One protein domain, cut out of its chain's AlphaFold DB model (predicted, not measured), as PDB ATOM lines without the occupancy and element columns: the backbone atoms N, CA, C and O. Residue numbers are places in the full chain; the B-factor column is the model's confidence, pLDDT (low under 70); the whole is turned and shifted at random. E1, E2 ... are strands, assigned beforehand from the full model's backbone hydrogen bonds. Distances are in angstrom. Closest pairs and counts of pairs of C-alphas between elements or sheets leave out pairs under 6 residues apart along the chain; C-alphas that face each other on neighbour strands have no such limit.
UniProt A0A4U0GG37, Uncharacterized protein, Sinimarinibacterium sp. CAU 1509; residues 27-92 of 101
ATOM      1  N   SER A  27      16.435 -22.888  26.515       92.12
ATOM      2  CA  SER A  27      17.882 -23.056  26.697       92.12
ATOM      3  C   SER A  27      18.446 -24.166  25.813       92.12
ATOM      4  O   SER A  27      19.597 -24.078  25.410       92.12
ATOM      5  N   THR A  28      17.636 -25.181  25.506       94.06
ATOM      6  CA  THR A  28      17.997 -26.322  24.662       94.06
ATOM      7  C   THR A  28      16.785 -26.755  23.849       94.06
ATOM      8  O   THR A  28      15.690 -26.913  24.395       94.06
ATOM      9  N   ALA A  29      16.979 -26.968  22.552       94.31
ATOM     10  CA  ALA A  29      15.995 -27.545  21.648       94.31
ATOM     11  C   ALA A  29      16.595 -28.748  20.923       94.31
ATOM     12  O   ALA A  29      17.738 -28.681  20.481       94.31
ATOM     13  N   VAL A  30      15.816 -29.821  20.773       95.38
ATOM     14  CA  VAL A  30      16.262 -31.067  20.137       95.38
ATOM     15  C   VAL A  30      15.267 -31.490  19.059       95.38
ATOM     16  O   VAL A  30      14.061 -31.519  19.303       95.38
ATOM     17  N   VAL A  31      15.780 -31.858  17.885       95.38
ATOM     18  CA  VAL A  31      15.041 -32.519  16.803       95.38
ATOM     19  C   VAL A  31      15.592 -33.934  16.652       95.38
ATOM     20  O   VAL A  31      16.761 -34.110  16.317       95.38
ATOM     21  N   GLN A  32      14.765 -34.944  16.910       96.06
ATOM     22  CA  GLN A  32      15.156 -36.354  16.835       96.06
ATOM     23  C   GLN A  32      14.706 -36.982  15.519       96.06
ATOM     24  O   GLN A  32      13.616 -36.693  15.028       96.06
ATOM     25  N   PHE A  33      15.527 -37.874  14.973       95.19
ATOM     26  CA  PHE A  33      15.219 -38.622  13.758       95.19
ATOM     27  C   PHE A  33      15.887 -40.005  13.787       95.19
ATOM     28  O   PHE A  33      16.823 -40.237  14.557       95.19
ATOM     29  N   PRO A  34      15.434 -40.962  12.960       96.50
ATOM     30  CA  PRO A  34      16.115 -42.244  12.840       96.50
ATOM     31  C   PRO A  34      17.583 -42.050  12.438       96.50
ATOM     32  O   PRO A  34      17.877 -41.509  11.378       96.50
ATOM     33  N   GLY A  35      18.500 -42.484  13.302       94.12
ATOM     34  CA  GLY A  35      19.944 -42.380  13.083       94.12
ATOM     35  C   GLY A  35      20.653 -41.304  13.909       94.12
ATOM     36  O   GLY A  35      21.878 -41.387  14.029       94.12
ATOM     37  N   GLY A  36      19.931 -40.368  14.542       96.25
ATOM     38  CA  GLY A  36      20.554 -39.313  15.343       96.25
ATOM     39  C   GLY A  36      19.608 -38.236  15.881       96.25
ATOM     40  O   GLY A  36      18.392 -38.410  15.981       96.25
ATOM     41  N   HIS A  37      20.189 -37.106  16.265       96.88
ATOM     42  CA  HIS A  37      19.450 -35.900  16.614       96.88
ATOM     43  C   HIS A  37      20.271 -34.643  16.320       96.88
ATOM     44  O   HIS A  37      21.500 -34.673  16.254       96.88
ATOM     45  N   ILE A  38      19.564 -33.528  16.164       96.81
ATOM     46  CA  ILE A  38      20.140 -32.187  16.131       96.81
ATOM     47  C   ILE A  38      19.752 -31.484  17.425       96.81
ATOM     48  O   ILE A  38      18.594 -31.548  17.838       96.81
ATOM     49  N   GLU A  39      20.704 -30.799  18.045       96.38
ATOM     50  CA  GLU A  39      20.477 -29.984  19.235       96.38
ATOM     51  C   GLU A  39      20.968 -28.553  19.002       96.38
ATOM     52  O   GLU A  39      22.032 -28.337  18.427       96.38
ATOM     53  N   VAL A  40      20.209 -27.570  19.485       94.94
ATOM     54  CA  VAL A  40      20.679 -26.190  19.638       94.94
ATOM     55  C   VAL A  40      20.586 -25.808  21.109       94.94
ATOM     56  O   VAL A  40      19.497 -25.831  21.685       94.94
ATOM     57  N   SER A  41      21.720 -25.438  21.699       95.25
ATOM     58  CA  SER A  41      21.849 -25.105  23.119       95.25
ATOM     59  C   SER A  41      22.425 -23.703  23.308       95.25
ATOM     60  O   SER A  41      23.504 -23.388  22.806       95.25
ATOM     61  N   ARG A  42      21.711 -22.852  24.049       93.19
ATOM     62  CA  ARG A  42      22.113 -21.478  24.363       93.19
ATOM     63  C   ARG A  42      23.040 -21.442  25.575       93.19
ATOM     64  O   ARG A  42      22.710 -21.948  26.647       93.19
ATOM     65  N   CYS A  43      24.169 -20.768  25.422       93.00
ATOM     66  CA  CYS A  43      25.146 -20.522  26.471       93.00
ATOM     67  C   CYS A  43      24.767 -19.290  27.315       93.00
ATOM     68  O   CYS A  43      23.982 -18.433  26.904       93.00
ATOM     69  N   SER A  44      25.347 -19.174  28.511       91.69
ATOM     70  CA  SER A  44      25.122 -18.027  29.407       91.69
ATOM     71  C   SER A  44      25.655 -16.700  28.855       91.69
ATOM     72  O   SER A  44      25.200 -15.641  29.280       91.69
ATOM     73  N   ASP A  45      26.589 -16.753  27.905       91.06
ATOM     74  CA  ASP A  45      27.176 -15.601  27.215       91.06
ATOM     75  C   ASP A  45      26.386 -15.160  25.969       91.06
ATOM     76  O   ASP A  45      26.821 -14.264  25.248       91.06
ATOM     77  N   GLY A  46      25.234 -15.784  25.697       87.94
ATOM     78  CA  GLY A  46      24.408 -15.496  24.522       87.94
ATOM     79  C   GLY A  46      24.907 -16.136  23.221       87.94
ATOM     80  O   GLY A  46      24.286 -15.935  22.180       87.94
ATOM     81  N   THR A  47      25.994 -16.915  23.257       93.56
ATOM     82  CA  THR A  47      26.379 -17.796  22.145       93.56
ATOM     83  C   THR A  47      25.556 -19.083  22.163       93.56
ATOM     84  O   THR A  47      24.847 -19.380  23.124       93.56
ATOM     85  N   TYR A  48      25.642 -19.862  21.093       94.00
ATOM     86  CA  TYR A  48      24.938 -21.127  20.942       94.00
ATOM     87  C   TYR A  48      25.913 -22.215  20.519       94.00
ATOM     88  O   TYR A  48      26.893 -21.949  19.822       94.00
ATOM     89  N   TRP A  49      25.604 -23.448  20.887       96.81
ATOM     90  CA  TRP A  49      26.135 -24.625  20.223       96.81
ATOM     91  C   TRP A  49      25.043 -25.258  19.376       96.81
ATOM     92  O   TRP A  49      23.944 -25.501  19.868       96.81
ATOM     93  N   ALA A  50      25.354 -25.517  18.110       95.69
ATOM     94  CA  ALA A  50      24.560 -26.363  17.235       95.69
ATOM     95  C   ALA A  50      25.276 -27.707  17.097       95.69
ATOM     96  O   ALA A  50      26.420 -27.761  16.640       95.69
ATOM     97  N   HIS A  51      24.611 -28.775  17.515       96.06
ATOM     98  CA  HIS A  51      25.122 -30.133  17.510       96.06
ATOM     99  C   HIS A  51      24.358 -30.995  16.517       96.06
ATOM    100  O   HIS A  51      23.134 -30.913  16.421       96.06
ATOM    101  N   VAL A  52      25.086 -31.875  15.843       95.62
ATOM    102  CA  VAL A  52      24.532 -33.026  15.136       95.62
ATOM    103  C   VAL A  52      25.186 -34.261  15.730       95.62
ATOM    104  O   VAL A  52      26.402 -34.429  15.632       95.62
ATOM    105  N   ALA A  53      24.384 -35.098  16.374       94.62
ATOM    106  CA  ALA A  53      24.839 -36.318  17.016       94.62
ATOM    107  C   ALA A  53      24.233 -37.528  16.309       94.62
ATOM    108  O   ALA A  53      23.036 -37.560  16.008       94.62
ATOM    109  N   PHE A  54      25.056 -38.542  16.085       94.19
ATOM    110  CA  PHE A  54      24.668 -39.769  15.406       94.19
ATOM    111  C   PHE A  54      24.690 -40.930  16.392       94.19
ATOM    112  O   PHE A  54      25.542 -41.004  17.274       94.19
ATOM    113  N   VAL A  55      23.761 -41.870  16.228       93.56
ATOM    114  CA  VAL A  55      23.737 -43.097  17.045       93.56
ATOM    115  C   VAL A  55      25.000 -43.938  16.806       93.56
ATOM    116  O   VAL A  55      25.481 -44.611  17.712       93.56
ATOM    117  N   SER A  56      25.536 -43.897  15.586       91.69
ATOM    118  CA  SER A  56      26.761 -44.578  15.167       91.69
ATOM    119  C   SER A  56      27.396 -43.811  14.009       91.69
ATOM    120  O   SER A  56      26.666 -43.286  13.168       91.69
ATOM    121  N   GLY A  57      28.730 -43.803  13.920       86.12
ATOM    122  CA  GLY A  57      29.442 -43.237  12.767       86.12
ATOM    123  C   GLY A  57      29.132 -43.962  11.457       86.12
ATOM    124  O   GLY A  57      29.118 -43.353  10.398       86.12
ATOM    125  N   ALA A  58      28.711 -45.230  11.517       88.88
ATOM    126  CA  ALA A  58      28.224 -45.956  10.341       88.88
ATOM    127  C   ALA A  58      26.970 -45.328   9.693       88.88
ATOM    128  O   ALA A  58      26.645 -45.654   8.554       88.88
ATOM    129  N   ASN A  59      26.257 -44.440  10.400       88.69
ATOM    130  CA  ASN A  59      25.117 -43.704   9.846       88.69
ATOM    131  C   ASN A  59      25.547 -42.458   9.052       88.69
ATOM    132  O   ASN A  59      24.700 -41.807   8.438       88.69
ATOM    133  N   ILE A  60      26.834 -42.106   9.076       87.31
ATOM    134  CA  ILE A  60      27.393 -40.996   8.312       87.31
ATOM    135  C   ILE A  60      27.867 -41.546   6.972       87.31
ATOM    136  O   ILE A  60      28.850 -42.274   6.892       87.31
ATOM    137  N   VAL A  61      27.139 -41.202   5.913       84.88
ATOM    138  CA  VAL A  61      27.430 -41.686   4.555       84.88
ATOM    139  C   VAL A  61      28.255 -40.670   3.762       84.88
ATOM    140  O   VAL A  61      29.091 -41.063   2.962       84.88
ATOM    141  N   ALA A  62      28.035 -39.374   3.988       84.12
ATOM    142  CA  ALA A  62      28.777 -38.279   3.364       84.12
ATOM    143  C   ALA A  62      28.609 -36.986   4.179       84.12
ATOM    144  O   ALA A  62      27.711 -36.889   5.024       84.12
ATOM    145  N   GLY A  63      29.441 -35.980   3.905       82.88
ATOM    146  CA  GLY A  63      29.351 -34.662   4.530       82.88
ATOM    147  C   GLY A  63      29.667 -33.533   3.551       82.88
ATOM    148  O   GLY A  63      30.257 -33.741   2.497       82.88
ATOM    149  N   ARG A  64      29.246 -32.312   3.893       82.38
ATOM    150  CA  ARG A  64      29.556 -31.100   3.125       82.38
ATOM    151  C   ARG A  64      29.616 -29.900   4.060       82.38
ATOM    152  O   ARG A  64      28.756 -29.747   4.925       82.38
ATOM    153  N   ILE A  65      30.615 -29.042   3.864       82.75
ATOM    154  CA  ILE A  65      30.732 -27.746   4.538       82.75
ATOM    155  C   ILE A  65      30.905 -26.682   3.462       82.75
ATOM    156  O   ILE A  65      31.953 -26.600   2.830       82.75
ATOM    157  N   ASP A  66      29.880 -25.859   3.274       81.75
ATOM    158  CA  ASP A  66      29.919 -24.769   2.305       81.75
ATOM    159  C   ASP A  66      30.651 -23.543   2.841       81.75
ATOM    160  O   ASP A  66      30.515 -23.164   4.007       81.75
ATOM    161  N   ARG A  67      31.407 -22.887   1.957       80.44
ATOM    162  CA  ARG A  67      32.143 -21.657   2.258       80.44
ATOM    163  C   ARG A  67      31.802 -20.591   1.219       80.44
ATOM    164  O   ARG A  67      31.495 -20.887   0.066       80.44
ATOM    165  N   VAL A  68      31.842 -19.318   1.607       83.44
ATOM    166  CA  VAL A  68      31.548 -18.219   0.670       83.44
ATOM    167  C   VAL A  68      32.512 -18.282  -0.519       83.44
ATOM    168  O   VAL A  68      33.725 -18.330  -0.333       83.44
ATOM    169  N   GLY A  69      31.963 -18.297  -1.738       79.62
ATOM    170  CA  GLY A  69      32.743 -18.390  -2.976       79.62
ATOM    171  C   GLY A  69      33.306 -19.783  -3.284       79.62
ATOM    172  O   GLY A  69      34.026 -19.929  -4.268       79.62
ATOM    173  N   ARG A  70      32.979 -20.803  -2.478       70.00
ATOM    174  CA  ARG A  70      33.438 -22.180  -2.664       70.00
ATOM    175  C   ARG A  70      32.357 -23.170  -2.227       70.00
ATOM    176  O   ARG A  70      32.139 -23.400  -1.041       70.00
ATOM    177  N   VAL A  71      31.695 -23.762  -3.215       63.22
ATOM    178  CA  VAL A  71      30.891 -24.965  -2.997       63.22
ATOM    179  C   VAL A  71      31.860 -26.133  -2.989       63.22
ATOM    180  O   VAL A  71      32.364 -26.522  -4.041       63.22
ATOM    181  N   ASP A  72      32.162 -26.646  -1.805       64.25
ATOM    182  CA  ASP A  72      32.815 -27.943  -1.709       64.25
ATOM    183  C   ASP A  72      31.781 -29.003  -2.121       64.25
ATOM    184  O   ASP A  72      30.614 -28.936  -1.719       64.25
ATOM    185  N   ALA A  73      32.169 -29.913  -3.017       59.72
ATOM    186  CA  ALA A  73      31.294 -30.995  -3.455       59.72
ATOM    187  C   ALA A  73      30.907 -31.878  -2.255       59.72
ATOM    188  O   ALA A  73      31.512 -31.804  -1.185       59.72
ATOM    189  N   VAL A  74      29.876 -32.712  -2.419       69.69
ATOM    190  CA  VAL A  74      29.630 -33.797  -1.462       69.69
ATOM    191  C   VAL A  74      30.810 -34.754  -1.590       69.69
ATOM    192  O   VAL A  74      30.926 -35.453  -2.595       69.69
ATOM    193  N   GLU A  75      31.705 -34.714  -0.614       65.56
ATOM    194  CA  GLU A  75      32.868 -35.588  -0.540       65.56
ATOM    195  C   GLU A  75      32.610 -36.662   0.518       65.56
ATOM    196  O   GLU A  75      31.827 -36.470   1.462       65.56
ATOM    197  N   ASP A  76      33.269 -37.808   0.350       69.44
ATOM    198  CA  ASP A  76      33.372 -38.778   1.429       69.44
ATOM    199  C   ASP A  76      34.013 -38.070   2.622       69.44
ATOM    200  O   ASP A  76      35.051 -37.414   2.500       69.44
ATOM    201  N   LEU A  77      33.360 -38.154   3.778       70.94
ATOM    202  CA  LEU A  77      33.880 -37.510   4.970       70.94
ATOM    203  C   LEU A  77      35.076 -38.334   5.455       70.94
ATOM    204  O   LEU A  77      34.925 -39.522   5.754       70.94
ATOM    205  N   GLU A  78      36.256 -37.714   5.529       73.88
ATOM    206  CA  GLU A  78      37.402 -38.324   6.206       73.88
ATOM    207  C   GLU A  78      36.939 -38.802   7.589       73.88
ATOM    208  O   GLU A  78      36.197 -38.096   8.275       73.88
ATOM    209  N   ASP A  79      37.298 -40.032   7.960       74.50
ATOM    210  CA  ASP A  79      36.910 -40.626   9.241       74.50
ATOM    211  C   ASP A  79      35.388 -40.810   9.473       74.50
ATOM    212  O   ASP A  79      34.960 -40.989  10.612       74.50
ATOM    213  N   ALA A  80      34.548 -40.856   8.424       72.06
ATOM    214  CA  ALA A  80      33.084 -41.005   8.543       72.06
ATOM    215  C   ALA A  80      32.624 -42.081   9.554       72.06
ATOM    216  O   ALA A  80      31.680 -41.862  10.306       72.06
ATOM    217  N   GLY A  81      33.322 -43.220   9.632       76.38
ATOM    218  CA  GLY A  81      32.993 -44.312  10.555       76.38
ATOM    219  C   GLY A  81      33.352 -44.075  12.031       76.38
ATOM    220  O   GLY A  81      32.818 -44.772  12.894       76.38
ATOM    221  N   SER A  82      34.238 -43.125  12.338       81.44
ATOM    222  CA  SER A  82      34.651 -42.786  13.710       81.44
ATOM    223  C   SER A  82      34.036 -41.476  14.213       81.44
ATOM    224  O   SER A  82      33.999 -41.243  15.423       81.44
ATOM    225  N   ILE A  83      33.489 -40.649  13.318       84.69
ATOM    226  CA  ILE A  83      32.738 -39.450  13.689       84.69
ATOM    227  C   ILE A  83      31.387 -39.862  14.279       84.69
ATOM    228  O   ILE A  83      30.616 -40.600  13.680       84.69
ATOM    229  N   THR A  84      31.064 -39.356  15.462       87.88
ATOM    230  CA  THR A  84      29.752 -39.575  16.102       87.88
ATOM    231  C   THR A  84      29.059 -38.274  16.480       87.88
ATOM    232  O   THR A  84      27.870 -38.273  16.803       87.88
ATOM    233  N   HIS A  85      29.780 -37.153  16.413       88.88
ATOM    234  CA  HIS A  85      29.311 -35.859  16.886       88.88
ATOM    235  C   HIS A  85      29.988 -34.720  16.129       88.88
ATOM    236  O   HIS A  85      31.213 -34.670  16.039       88.88
ATOM    237  N   ILE A  86      29.191 -33.782  15.626       90.50
ATOM    238  CA  ILE A  86      29.652 -32.545  14.990       90.50
ATOM    239  C   ILE A  86      29.061 -31.379  15.776       90.50
ATOM    240  O   ILE A  86      27.882 -31.391  16.123       90.50
ATOM    241  N   ALA A  87      29.875 -30.366  16.066       92.75
ATOM    242  CA  ALA A  87      29.448 -29.199  16.826       92.75
ATOM    243  C   ALA A  87      29.979 -27.909  16.202       92.75
ATOM    244  O   ALA A  87      31.158 -27.815  15.859       92.75
ATOM    245  N   VAL A  88      29.122 -26.893  16.119       93.88
ATOM    246  CA  VAL A  88      29.487 -25.542  15.680       93.88
ATOM    247  C   VAL A  88      29.066 -24.548  16.750       93.88
ATOM    248  O   VAL A  88      27.915 -24.548  17.187       93.88
ATOM    249  N   ARG A  89      29.994 -23.681  17.168       93.50
ATOM    250  CA  ARG A  89      29.672 -22.557  18.050       93.50
ATOM    251  C   ARG A  89      29.222 -21.370  17.212       93.50
ATOM    252  O   ARG A  89      29.921 -20.966  16.286       93.50
ATOM    253  N   VAL A  90      28.072 -20.806  17.553       92.00
ATOM    254  CA  VAL A  90      27.405 -19.753  16.789       92.00
ATOM    255  C   VAL A  90      27.188 -18.537  17.682       92.00
ATOM    256  O   VAL A  90      26.786 -18.656  18.836       92.00
ATOM    257  N   ALA A  91      27.441 -17.354  17.139       90.12
ATOM    258  CA  ALA A  91      27.102 -16.082  17.762       90.12
ATOM    259  C   ALA A  91      26.243 -15.266  16.791       90.12
ATOM    260  O   ALA A  91      26.481 -15.293  15.583       90.12
ATOM    261  N   ASN A  92      25.279 -14.505  17.308       84.94
ATOM    262  CA  ASN A  92      24.442 -13.607  16.508       84.94
ATOM    263  C   ASN A  92      25.162 -12.268  16.233       84.94
ATOM    264  O   ASN A  92      24.666 -11.197  16.572       84.94
TER     265      ASN A  92
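Overview. This is residues 27 to 92 of the 101 residues of an uncharacterized protein of Sinimarinibacterium sp. CAU 1509 (UniProt A0A4U0GG37). Little of this domain is regular: one slab-like antiparallel sheet, E1 E2 E3 E4, makes one arm of an open V, and a long loop within residues 55 to 84, leaving one end of the sheet and folding back, makes the other. The printed part has 66 residues, 26 of them in four named strands, with no named helix; its class is all strand. The strands form a meander, each the antiparallel neighbour of the one before. It is loose, radius of gyration of the C-alphas 13.5 A, and flat, spanning 36 by 33 by 17 A.

Arrangement. Inner strands E2, residues 36 to 42, and E3, residues 48 to 54, form a hairpin at 167 degrees; N 39 and O 51 are 2.9 A apart, within hydrogen-bond range. E1, residues 28 to 33, is an edge strand in a hairpin with E2 at 169 degrees, N 31 to O 38 2.8 A. E4, residues 85 to 90, the other edge strand, forms a hairpin with E3 at 166 degrees, N 50 to O 88 2.9 A. E1 and E4 are apart.

Along the chain. E2 measures 20.0 A and E3 19.4 A. E1 begins at C-alpha 28 (17.997, -26.322, 24.662); E4 ends at C-alpha 90 (27.405, -19.753, 16.789).

Size, cuts and confidence. The C-alphas farthest apart, of Ser 44 and Ala 73, are 35.9 A apart. The printed part has no cut; the E3 to E4 link is long. Residues 71 to 76 have pLDDT under 70.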